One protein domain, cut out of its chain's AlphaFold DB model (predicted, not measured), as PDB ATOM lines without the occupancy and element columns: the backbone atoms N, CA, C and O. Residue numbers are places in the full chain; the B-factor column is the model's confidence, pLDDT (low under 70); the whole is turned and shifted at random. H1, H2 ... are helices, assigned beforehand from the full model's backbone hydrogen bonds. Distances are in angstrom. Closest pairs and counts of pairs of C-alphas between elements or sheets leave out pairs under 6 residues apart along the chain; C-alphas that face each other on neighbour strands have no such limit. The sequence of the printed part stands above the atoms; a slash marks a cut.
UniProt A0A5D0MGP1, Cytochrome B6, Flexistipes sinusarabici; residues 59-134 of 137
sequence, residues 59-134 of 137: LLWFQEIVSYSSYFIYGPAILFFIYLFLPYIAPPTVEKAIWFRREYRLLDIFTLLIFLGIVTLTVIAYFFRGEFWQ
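Overview. This is residues 59 to 134 of the 137 residues of the protein "Cytochrome B6" of Flexistipes sinusarabici (UniProt A0A5D0MGP1). A long, open frame of helices: H4, the longest helix, makes one long side, H2 makes the other and runs roughly back against it, and the short H1 bridges them near one end of the frame. H2 and H4 have a gap between them; at the far end the little H3 and a long loop, residues 90 to 104, lead across from H2 to H4, and residues 92 to 98 stick out free. The printed part has 76 residues with four named helices, in the order H1, H2, H3, H4, and no named strand; the class is all helix. It is loose, with a radius of gyration of the C-alphas of 15.8 A, and its outline is a rod that spans 51 by 22 by 16 A.

Arrangement. Begin with H4, residues 105 to 128, and look at its residues 118 to 126, the part that touches H1, residues 59 to 68. The closest C-alphas there are those of Trp 61 and Thr 122, 4.4 A apart, and the two lines are about perpendicular, at 78 degrees. From H1 go on to H2, residues 70 to 84, which touches H1 with residues 72 to 76 alone. Their closest C-alphas are those of Val 66 and Phe 72, 5.6 A apart; the two helices form a helical hairpin, opposite ways at a steep tilt of 43 degrees. H2 and H4 are apart. H3, residues 86 to 89, meets H2 only through their link and is apart from H1 and from H4. In the backbone of H4 every O i to N i+4 pair is within hydrogen-bond range, against 5 of 6 in H1 and 8 of 11 in H2; H3 is too short for such a pair.

Along the chain. Find C-alpha 105 at (-2.843, 39.640, -34.467); from there H4 runs 33.0 A to C-alpha 128 at (-22.439, 29.742, -59.064). For H2, start at C-alpha 70 at (-18.918, 14.055, -46.844) and go 22.9 A to C-alpha 84. H1 measures 15.2 A from C-alpha 59 to C-alpha 68, and H3 has four residues.

Size, cuts and confidence. The two C-alphas farthest apart are those of Glu 95 and Glu 131, 51.3 A. The printed part, residues 59 to 134, has no cut. The links H1 to H2 and H2 to H3 are tight, with 1 residue each, while H3 to H4 is long, with 15. The mean pLDDT of the printed part is 89.9; look for the values under 70 at residues 93 to 96.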
ATOM      1  N   LEU A  59     -26.115  28.671 -43.681       94.38
ATOM      2  CA  LEU A  59     -25.523  27.327 -43.779       94.38
ATOM      3  C   LEU A  59     -24.990  27.006 -45.179       94.38
ATOM      4  O   LEU A  59     -24.439  25.925 -45.385       94.38
ATOM      5  N   LEU A  60     -25.129  27.915 -46.146       94.69
ATOM      6  CA  LEU A  60     -24.720  27.657 -47.527       94.69
ATOM      7  C   LEU A  60     -23.224  27.369 -47.656       94.69
ATOM      8  O   LEU A  60     -22.850  26.447 -48.369       94.69
ATOM      9  N   TRP A  61     -22.372  28.092 -46.926       95.44
ATOM     10  CA  TRP A  61     -20.932  27.818 -46.899       95.44
ATOM     11  C   TRP A  61     -20.605  26.407 -46.396       95.44
ATOM     12  O   TRP A  61     -19.698  25.757 -46.906       95.44
ATOM     13  N   PHE A  62     -21.347  25.919 -45.398       95.44
ATOM     14  CA  PHE A  62     -21.149  24.587 -44.839       95.44
ATOM     15  C   PHE A  62     -21.593  23.525 -45.844       95.44
ATOM     16  O   PHE A  62     -20.884  22.552 -46.089       95.44
ATOM     17  N   GLN A  63     -22.749  23.748 -46.469       93.62
ATOM     18  CA  GLN A  63     -23.252  22.889 -47.529       93.62
ATOM     19  C   GLN A  63     -22.283  22.812 -48.715       93.62
ATOM     20  O   GLN A  63     -22.039  21.726 -49.232       93.62
ATOM     21  N   GLU A  64     -21.718  23.945 -49.120       94.75
ATOM     22  CA  GLU A  64     -20.739  24.035 -50.201       94.75
ATOM     23  C   GLU A  64     -19.516  23.166 -49.924       94.75
ATOM     24  O   GLU A  64     -19.110  22.395 -50.787       94.75
ATOM     25  N   ILE A  65     -18.979  23.215 -48.703       94.44
ATOM     26  CA  ILE A  65     -17.859  22.365 -48.280       94.44
ATOM     27  C   ILE A  65     -18.224  20.880 -48.404       94.44
ATOM     28  O   ILE A  65     -17.477  20.099 -48.995       94.44
ATOM     29  N   VAL A  66     -19.383  20.487 -47.875       93.56
ATOM     30  CA  VAL A  66     -19.821  19.081 -47.864       93.56
ATOM     31  C   VAL A  66     -20.206  18.582 -49.264       93.56
ATOM     32  O   VAL A  66     -20.126  17.382 -49.518       93.56
ATOM     33  N   SER A  67     -20.549  19.477 -50.198       91.31
ATOM     34  CA  SER A  67     -20.878  19.110 -51.585       91.31
ATOM     35  C   SER A  67     -19.723  18.427 -52.327       91.31
ATOM     36  O   SER A  67     -19.968  17.595 -53.199       91.31
ATOM     37  N   TYR A  68     -18.471  18.730 -51.963       91.12
ATOM     38  CA  TYR A  68     -17.292  18.101 -52.563       91.12
ATOM     39  C   TYR A  68     -17.006  16.711 -51.980       91.12
ATOM     40  O   TYR A  68     -16.530  15.828 -52.689       91.12
ATOM     41  N   SER A  69     -17.244  16.519 -50.679       93.56
ATOM     42  CA  SER A  69     -17.077  15.238 -49.988       93.56
ATOM     43  C   SER A  69     -17.692  15.291 -48.594       93.56
ATOM     44  O   SER A  69     -17.460  16.238 -47.838       93.56
ATOM     45  N   SER A  70     -18.374  14.214 -48.197       90.88
ATOM     46  CA  SER A  70     -18.918  14.055 -46.844       90.88
ATOM     47  C   SER A  70     -17.848  14.168 -45.754       90.88
ATOM     48  O   SER A  70     -18.148  14.613 -44.650       90.88
ATOM     49  N   TYR A  71     -16.592  13.819 -46.053       95.50
ATOM     50  CA  TYR A  71     -15.490  13.909 -45.091       95.50
ATOM     51  C   TYR A  71     -15.107  15.352 -44.737       95.50
ATOM     52  O   TYR A  71     -14.535  15.588 -43.673       95.50
ATOM     53  N   PHE A  72     -15.447  16.347 -45.560       95.62
ATOM     54  CA  PHE A  72     -15.089  17.736 -45.263       95.62
ATOM     55  C   PHE A  72     -15.883  18.357 -44.106       95.62
ATOM     56  O   PHE A  72     -15.507  19.425 -43.620       95.62
ATOM     57  N   ILE A  73     -16.894  17.657 -43.577       94.88
ATOM     58  CA  ILE A  73     -17.572  18.025 -42.325       94.88
ATOM     59  C   ILE A  73     -16.605  18.178 -41.140       94.88
ATOM     60  O   ILE A  73     -16.846  18.988 -40.241       94.88
ATOM     61  N   TYR A  74     -15.487  17.444 -41.144       95.69
ATOM     62  CA  TYR A  74     -14.508  17.514 -40.064       95.69
ATOM     63  C   TYR A  74     -13.823  18.883 -39.975       95.69
ATOM     64  O   TYR A  74     -13.445  19.283 -38.879       95.69
ATOM     65  N   GLY A  75     -13.715  19.641 -41.072       94.56
ATOM     66  CA  GLY A  75     -13.118  20.982 -41.061       94.56
ATOM     67  C   GLY A  75     -13.888  21.963 -40.163       94.56
ATOM     68  O   GLY A  75     -13.337  22.425 -39.162       94.56
ATOM     69  N   PRO A  76     -15.173  22.244 -40.454       95.00
ATOM     70  CA  PRO A  76     -16.026  23.056 -39.586       95.00
ATOM     71  C   PRO A  76     -16.139  22.515 -38.154       95.00
ATOM     72  O   PRO A  76     -16.167  23.304 -37.213       95.00
ATOM     73  N   ALA A  77     -16.158  21.188 -37.968       95.38
ATOM     74  CA  ALA A  77     -16.189  20.581 -36.635       95.38
ATOM     75  C   ALA A  77     -14.912  20.881 -35.828       95.38
ATOM     76  O   ALA A  77     -14.991  21.262 -34.661       95.38
ATOM     77  N   ILE A  78     -13.734  20.772 -36.448       96.25
ATOM     78  CA  ILE A  78     -12.457  21.134 -35.821       96.25
ATOM     79  C   ILE A  78     -12.428  22.631 -35.501       96.25
ATOM     80  O   ILE A  78     -12.059  23.001 -34.388       96.25
ATOM     81  N   LEU A  79     -12.865  23.491 -36.430       95.19
ATOM     82  CA  LEU A  79     -12.967  24.933 -36.184       95.19
ATOM     83  C   LEU A  79     -13.868  25.236 -34.983       95.19
ATOM     84  O   LEU A  79     -13.480  26.022 -34.121       95.19
ATOM     85  N   PHE A  80     -15.024  24.576 -34.881       95.81
ATOM     86  CA  PHE A  80     -15.911  24.709 -33.727       95.81
ATOM     87  C   PHE A  80     -15.182  24.401 -32.414       95.81
ATOM     88  O   PHE A  80     -15.240  25.209 -31.490       95.81
ATOM     89  N   PHE A  81     -14.439  23.291 -32.337       97.00
ATOM     90  CA  PHE A  81     -13.681  22.950 -31.130       97.00
ATOM     91  C   PHE A  81     -12.534  23.930 -30.846       97.00
ATOM     92  O   PHE A  81     -12.328  24.285 -29.687       97.00
ATOM     93  N   ILE A  82     -11.829  24.425 -31.868       94.25
ATOM     94  CA  ILE A  82     -10.794  25.459 -31.695       94.25
ATOM     95  C   ILE A  82     -11.393  26.712 -31.040       94.25
ATOM     96  O   ILE A  82     -10.830  27.219 -30.071       94.25
ATOM     97  N   TYR A  83     -12.544  27.191 -31.523       94.25
ATOM     98  CA  TYR A  83     -13.212  28.364 -30.945       94.25
ATOM     99  C   TYR A  83     -13.840  28.081 -29.575       94.25
ATOM    100  O   TYR A  83     -13.813  28.951 -28.705       94.25
ATOM    101  N   LEU A  84     -14.352  26.868 -29.351       95.81
ATOM    102  CA  LEU A  84     -14.890  26.444 -28.057       95.81
ATOM    103  C   LEU A  84     -13.812  26.466 -26.967       95.81
ATOM    104  O   LEU A  84     -14.058  26.941 -25.860       95.81
ATOM    105  N   PHE A  85     -12.613  25.979 -27.288       95.38
ATOM    106  CA  PHE A  85     -11.484  25.948 -26.359       95.38
ATOM    107  C   PHE A  85     -10.610  27.204 -26.413       95.38
ATOM    108  O   PHE A  85      -9.619  27.283 -25.683       95.38
ATOM    109  N   LEU A  86     -10.998  28.213 -27.204       91.19
ATOM    110  CA  LEU A  86     -10.261  29.464 -27.356       91.19
ATOM    111  C   LEU A  86      -9.887  30.125 -26.016       91.19
ATOM    112  O   LEU A  86      -8.731  30.518 -25.880       91.19
ATOM    113  N   PRO A  87     -10.772  30.194 -24.998       88.38
ATOM    114  CA  PRO A  87     -10.434  30.805 -23.709       88.38
ATOM    115  C   PRO A  87      -9.299  30.105 -22.948       88.38
ATOM    116  O   PRO A  87      -8.682  30.721 -22.086       88.38
ATOM    117  N   TYR A  88      -9.040  28.826 -23.241       89.25
ATOM    118  CA  TYR A  88      -8.011  28.024 -22.573       89.25
ATOM    119  C   TYR A  88      -6.674  28.036 -23.318       89.25
ATOM    120  O   TYR A  88      -5.627  27.866 -22.699       89.25
ATOM    121  N   ILE A  89      -6.706  28.210 -24.642       87.31
ATOM    122  CA  ILE A  89      -5.509  28.223 -25.501       87.31
ATOM    123  C   ILE A  89      -4.989  29.640 -25.756       87.31
ATOM    124  O   ILE A  89      -3.803  29.821 -26.035       87.31
ATOM    125  N   ALA A  90      -5.867  30.644 -25.699       83.50
ATOM    126  CA  ALA A  90      -5.503  32.028 -25.938       83.50
ATOM    127  C   ALA A  90      -4.894  32.657 -24.672       83.50
ATOM    128  O   ALA A  90      -5.269  32.293 -23.555       83.50
ATOM    129  N   PRO A  91      -3.970  33.625 -24.822       78.12
ATOM    130  CA  PRO A  91      -3.459  34.397 -23.695       78.12
ATOM    131  C   PRO A  91      -4.593  35.037 -22.866       78.12
ATOM    132  O   PRO A  91      -5.684  35.278 -23.390       78.12
ATOM    133  N   PRO A  92      -4.361  35.343 -21.576       74.25
ATOM    134  CA  PRO A  92      -5.386  35.925 -20.719       74.25
ATOM    135  C   PRO A  92      -5.897  37.262 -21.274       74.25
ATOM    136  O   PRO A  92      -5.135  38.145 -21.690       74.25
ATOM    137  N   THR A  93      -7.220  37.408 -21.267       66.31
ATOM    138  CA  THR A  93      -7.927  38.585 -21.774       66.31
ATOM    139  C   THR A  93      -7.619  39.814 -20.920       66.31
ATOM    140  O   THR A  93      -7.758  39.780 -19.699       66.31
ATOM    141  N   VAL A  94      -7.248  40.925 -21.559       61.88
ATOM    142  CA  VAL A  94      -7.187  42.238 -20.893       61.88
ATOM    143  C   VAL A  94      -8.592  42.800 -20.684       61.88
ATOM    144  O   VAL A  94      -9.527  42.457 -21.401       61.88
ATOM    145  N   GLU A  95      -8.719  43.736 -19.749       64.75
ATOM    146  CA  GLU A  95      -9.994  44.334 -19.336       64.75
ATOM    147  C   GLU A  95     -10.748  45.119 -20.429       64.75
ATOM    148  O   GLU A  95     -11.892  45.507 -20.205       64.75
ATOM    149  N   LYS A  96     -10.136  45.377 -21.596       68.81
ATOM    150  CA  LYS A  96     -10.727  46.175 -22.684       68.81
ATOM    151  C   LYS A  96     -10.609  45.459 -24.032       68.81
ATOM    152  O   LYS A  96      -9.517  45.072 -24.442       68.81
ATOM    153  N   ALA A  97     -11.732  45.319 -24.736       73.88
ATOM    154  CA  ALA A  97     -11.760  44.796 -26.099       73.88
ATOM    155  C   ALA A  97     -11.148  45.829 -27.059       73.88
ATOM    156  O   ALA A  97     -11.677  46.926 -27.224       73.88
ATOM    157  N   ILE A  98     -10.015  45.486 -27.667       82.12
ATOM    158  CA  ILE A  98      -9.339  46.304 -28.677       82.12
ATOM    159  C   ILE A  98      -9.216  45.431 -29.923       82.12
ATOM    160  O   ILE A  98      -8.744  44.298 -29.836       82.12
ATOM    161  N   TRP A  99      -9.646  45.955 -31.066       80.06
ATOM    162  CA  TRP A  99      -9.540  45.271 -32.353       80.06
ATOM    163  C   TRP A  99      -8.083  45.213 -32.830       80.06
ATOM    164  O   TRP A  99      -7.350  46.191 -32.677       80.06
ATOM    165  N   PHE A 100      -7.681  44.095 -33.447       83.06
ATOM    166  CA  PHE A 100      -6.367  43.919 -34.087       83.06
ATOM    167  C   PHE A 100      -5.178  44.182 -33.163       83.06
ATOM    168  O   PHE A 100      -4.201  44.850 -33.523       83.06
ATOM    169  N   ARG A 101      -5.248  43.648 -31.944       83.00
ATOM    170  CA  ARG A 101      -4.163  43.786 -30.975       83.00
ATOM    171  C   ARG A 101      -2.917  43.055 -31.442       83.00
ATOM    172  O   ARG A 101      -2.988  41.969 -32.007       83.00
ATOM    173  N   ARG A 102      -1.743  43.611 -31.136       83.56
ATOM    174  CA  ARG A 102      -0.463  43.016 -31.538       83.56
ATOM    175  C   ARG A 102      -0.287  41.598 -30.986       83.56
ATOM    176  O   ARG A 102       0.260  40.758 -31.691       83.56
ATOM    177  N   GLU A 103      -0.779  41.333 -29.776       83.69
ATOM    178  CA  GLU A 103      -0.667  40.029 -29.109       83.69
ATOM    179  C   GLU A 103      -1.581  38.958 -29.725       83.69
ATOM    180  O   GLU A 103      -1.240  37.781 -29.709       83.69
ATOM    181  N   TYR A 104      -2.715  39.369 -30.302       85.19
ATOM    182  CA  TYR A 104      -3.716  38.479 -30.904       85.19
ATOM    183  C   TYR A 104      -3.744  38.575 -32.429       85.19
ATOM    184  O   TYR A 104      -4.591  37.965 -33.068       85.19
ATOM    185  N   ARG A 105      -2.793  39.290 -33.043       86.62
ATOM    186  CA  ARG A 105      -2.843  39.640 -34.467       86.62
ATOM    187  C   ARG A 105      -2.965  38.423 -35.377       86.62
ATOM    188  O   ARG A 105      -3.679  38.479 -36.369       86.62
ATOM    189  N   LEU A 106      -2.282  37.328 -35.037       89.06
ATOM    190  CA  LEU A 106      -2.382  36.075 -35.786       89.06
ATOM    191  C   LEU A 106      -3.773  35.442 -35.658       89.06
ATOM    192  O   LEU A 106      -4.317  34.995 -36.660       89.06
ATOM    193  N   LEU A 107      -4.361  35.447 -34.459       89.88
ATOM    194  CA  LEU A 107      -5.715  34.946 -34.216       89.88
ATOM    195  C   LEU A 107      -6.775  35.819 -34.905       89.88
ATOM    196  O   LEU A 107      -7.723  35.287 -35.482       89.88
ATOM    197  N   ASP A 108      -6.592  37.140 -34.889       90.88
ATOM    198  CA  ASP A 108      -7.471  38.099 -35.561       90.88
ATOM    199  C   ASP A 108      -7.423  37.906 -37.083       90.88
ATOM    200  O   ASP A 108      -8.466  37.810 -37.727       90.88
ATOM    201  N   ILE A 109      -6.221  37.779 -37.661       93.88
ATOM    202  CA  ILE A 109      -6.039  37.487 -39.091       93.88
ATOM    203  C   ILE A 109      -6.639  36.122 -39.437       93.88
ATOM    204  O   ILE A 109      -7.353  36.008 -40.428       93.88
ATOM    205  N   PHE A 110      -6.396  35.094 -38.623       93.81
ATOM    206  CA  PHE A 110      -6.954  33.759 -38.833       93.81
ATOM    207  C   PHE A 110      -8.488  33.771 -38.817       93.81
ATOM    208  O   PHE A 110      -9.123  33.246 -39.729       93.81
ATOM    209  N   THR A 111      -9.088  34.447 -37.836       93.94
ATOM    210  CA  THR A 111     -10.545  34.606 -37.732       93.94
ATOM    211  C   THR A 111     -11.108  35.393 -38.912       93.94
ATOM    212  O   THR A 111     -12.141  35.018 -39.466       93.94
ATOM    213  N   LEU A 112     -10.409  36.443 -39.352       96.00
ATOM    214  CA  LEU A 112     -10.788  37.213 -40.532       96.00
ATOM    215  C   LEU A 112     -10.736  36.359 -41.808       96.00
ATOM    216  O   LEU A 112     -11.656  36.428 -42.618       96.00
ATOM    217  N   LEU A 113      -9.705  35.529 -41.981       97.19
ATOM    218  CA  LEU A 113      -9.594  34.618 -43.123       97.19
ATOM    219  C   LEU A 113     -10.709  33.568 -43.124       97.19
ATOM    220  O   LEU A 113     -11.284  33.305 -44.179       97.19
ATOM    221  N   ILE A 114     -11.063  33.013 -41.961       96.44
ATOM    222  CA  ILE A 114     -12.209  32.099 -41.835       96.44
ATOM    223  C   ILE A 114     -13.502  32.811 -42.226       96.44
ATOM    224  O   ILE A 114     -14.279  32.273 -43.013       96.44
ATOM    225  N   PHE A 115     -13.720  34.026 -41.723       96.69
ATOM    226  CA  PHE A 115     -14.892  34.824 -42.071       96.69
ATOM    227  C   PHE A 115     -14.970  35.092 -43.581       96.69
ATOM    228  O   PHE A 115     -16.009  34.851 -44.195       96.69
ATOM    229  N   LEU A 116     -13.865  35.509 -44.204       97.94
ATOM    230  CA  LEU A 116     -13.792  35.710 -45.653       97.94
ATOM    231  C   LEU A 116     -14.032  34.405 -46.426       97.94
ATOM    232  O   LEU A 116     -14.717  34.423 -47.448       97.94
ATOM    233  N   GLY A 117     -13.529  33.274 -45.929       96.94
ATOM    234  CA  GLY A 117     -13.795  31.949 -46.488       96.94
ATOM    235  C   GLY A 117     -15.280  31.585 -46.440       96.94
ATOM    236  O   GLY A 117     -15.842  31.195 -47.460       96.94
ATOM    237  N   ILE A 118     -15.942  31.790 -45.297       96.75
ATOM    238  CA  ILE A 118     -17.390  31.577 -45.127       96.75
ATOM    239  C   ILE A 118     -18.185  32.434 -46.115       96.75
ATOM    240  O   ILE A 118     -19.080  31.927 -46.795       96.75
ATOM    241  N   VAL A 119     -17.850  33.723 -46.234       96.88
ATOM    242  CA  VAL A 119     -18.514  34.633 -47.180       96.88
ATOM    243  C   VAL A 119     -18.302  34.165 -48.619       96.88
ATOM    244  O   VAL A 119     -19.267  34.044 -49.369       96.88
ATOM    245  N   THR A 120     -17.064  33.832 -48.989       96.31
ATOM    246  CA  THR A 120     -16.714  33.371 -50.341       96.31
ATOM    247  C   THR A 120     -17.473  32.097 -50.706       96.31
ATOM    248  O   THR A 120     -18.120  32.043 -51.749       96.31
ATOM    249  N   LEU A 121     -17.474  31.096 -49.824       95.75
ATOM    250  CA  LEU A 121     -18.199  29.841 -50.033       95.75
ATOM    251  C   LEU A 121     -19.713  30.060 -50.098       95.75
ATOM    252  O   LEU A 121     -20.381  29.440 -50.918       95.75
ATOM    253  N   THR A 122     -20.260  30.973 -49.289       95.81
ATOM    254  CA  THR A 122     -21.682  31.349 -49.358       95.81
ATOM    255  C   THR A 122     -22.032  31.952 -50.719       95.81
ATOM    256  O   THR A 122     -23.047  31.583 -51.310       95.81
ATOM    257  N   VAL A 123     -21.186  32.845 -51.241       94.88
ATOM    258  CA  VAL A 123     -21.367  33.458 -52.565       94.88
ATOM    259  C   VAL A 123     -21.288  32.402 -53.671       94.88
ATOM    260  O   VAL A 123     -22.166  32.371 -54.534       94.88
ATOM    261  N   ILE A 124     -20.307  31.494 -53.615       93.38
ATOM    262  CA  ILE A 124     -20.173  30.376 -54.566       93.38
ATOM    263  C   ILE A 124     -21.437  29.508 -54.558       93.38
ATOM    264  O   ILE A 124     -22.060  29.305 -55.601       93.38
ATOM    265  N   ALA A 125     -21.865  29.066 -53.376       92.88
ATOM    266  CA  ALA A 125     -23.044  28.225 -53.197       92.88
ATOM    267  C   ALA A 125     -24.332  28.881 -53.709       92.88
ATOM    268  O   ALA A 125     -25.205  28.225 -54.286       92.88
ATOM    269  N   TYR A 126     -24.479  30.186 -53.464       91.69
ATOM    270  CA  TYR A 126     -25.698  30.900 -53.804       91.69
ATOM    271  C   TYR A 126     -25.782  31.217 -55.298       91.69
ATOM    272  O   TYR A 126     -26.836  30.979 -55.891       91.69
ATOM    273  N   PHE A 127     -24.701  31.712 -55.906       91.38
ATOM    274  CA  PHE A 127     -24.731  32.259 -57.268       91.38
ATOM    275  C   PHE A 127     -24.193  31.315 -58.346       91.38
ATOM    276  O   PHE A 127     -24.712  31.332 -59.455       91.38
ATOM    277  N   PHE A 128     -23.196  30.481 -58.041       91.56
ATOM    278  CA  PHE A 128     -22.439  29.742 -59.064       91.56
ATOM    279  C   PHE A 128     -22.797  28.252 -59.156       91.56
ATOM    280  O   PHE A 128     -22.346  27.560 -60.069       91.56
ATOM    281  N   ARG A 129     -23.607  27.728 -58.225       90.19
ATOM    282  CA  ARG A 129     -24.045  26.322 -58.230       90.19
ATOM    283  C   ARG A 129     -25.306  26.105 -59.068       90.19
ATOM    284  O   ARG A 129     -26.374  26.621 -58.723       90.19
ATOM    285  N   GLY A 130     -25.161  25.288 -60.115       86.06
ATOM    286  CA  GLY A 130     -26.219  24.807 -61.007       86.06
ATOM    287  C   GLY A 130     -26.650  23.362 -60.731       86.06
ATOM    288  O   GLY A 130     -26.402  22.812 -59.653       86.06
ATOM    289  N   GLU A 131     -27.328  22.747 -61.704       86.00
ATOM    290  CA  GLU A 131     -27.817  21.366 -61.596       86.00
ATOM    291  C   GLU A 131     -26.679  20.373 -61.329       86.00
ATOM    292  O   GLU A 131     -25.549  20.547 -61.788       86.00
ATOM    293  N   PHE A 132     -26.973  19.333 -60.541       83.19
ATOM    294  CA  PHE A 132     -25.990  18.320 -60.129       83.19
ATOM    295  C   PHE A 132     -24.749  18.909 -59.447       83.19
ATOM    296  O   PHE A 132     -23.672  18.317 -59.497       83.19
ATOM    297  N   TRP A 133     -24.899  20.075 -58.810       82.31
ATOM    298  CA  TRP A 133     -23.808  20.808 -58.172       82.31
ATOM    299  C   TRP A 133     -22.694  21.222 -59.139       82.31
ATOM    300  O   TRP A 133     -21.576  21.489 -58.706       82.31
ATOM    301  N   GLN A 134     -22.962  21.329 -60.439       87.44
ATOM    302  CA  GLN A 134     -21.965  21.814 -61.391       87.44
ATOM    303  C   GLN A 134     -21.762  23.328 -61.253       87.44
ATOM    304  O   GLN A 134     -22.686  24.071 -60.910       87.44
TER     305      GLN A 134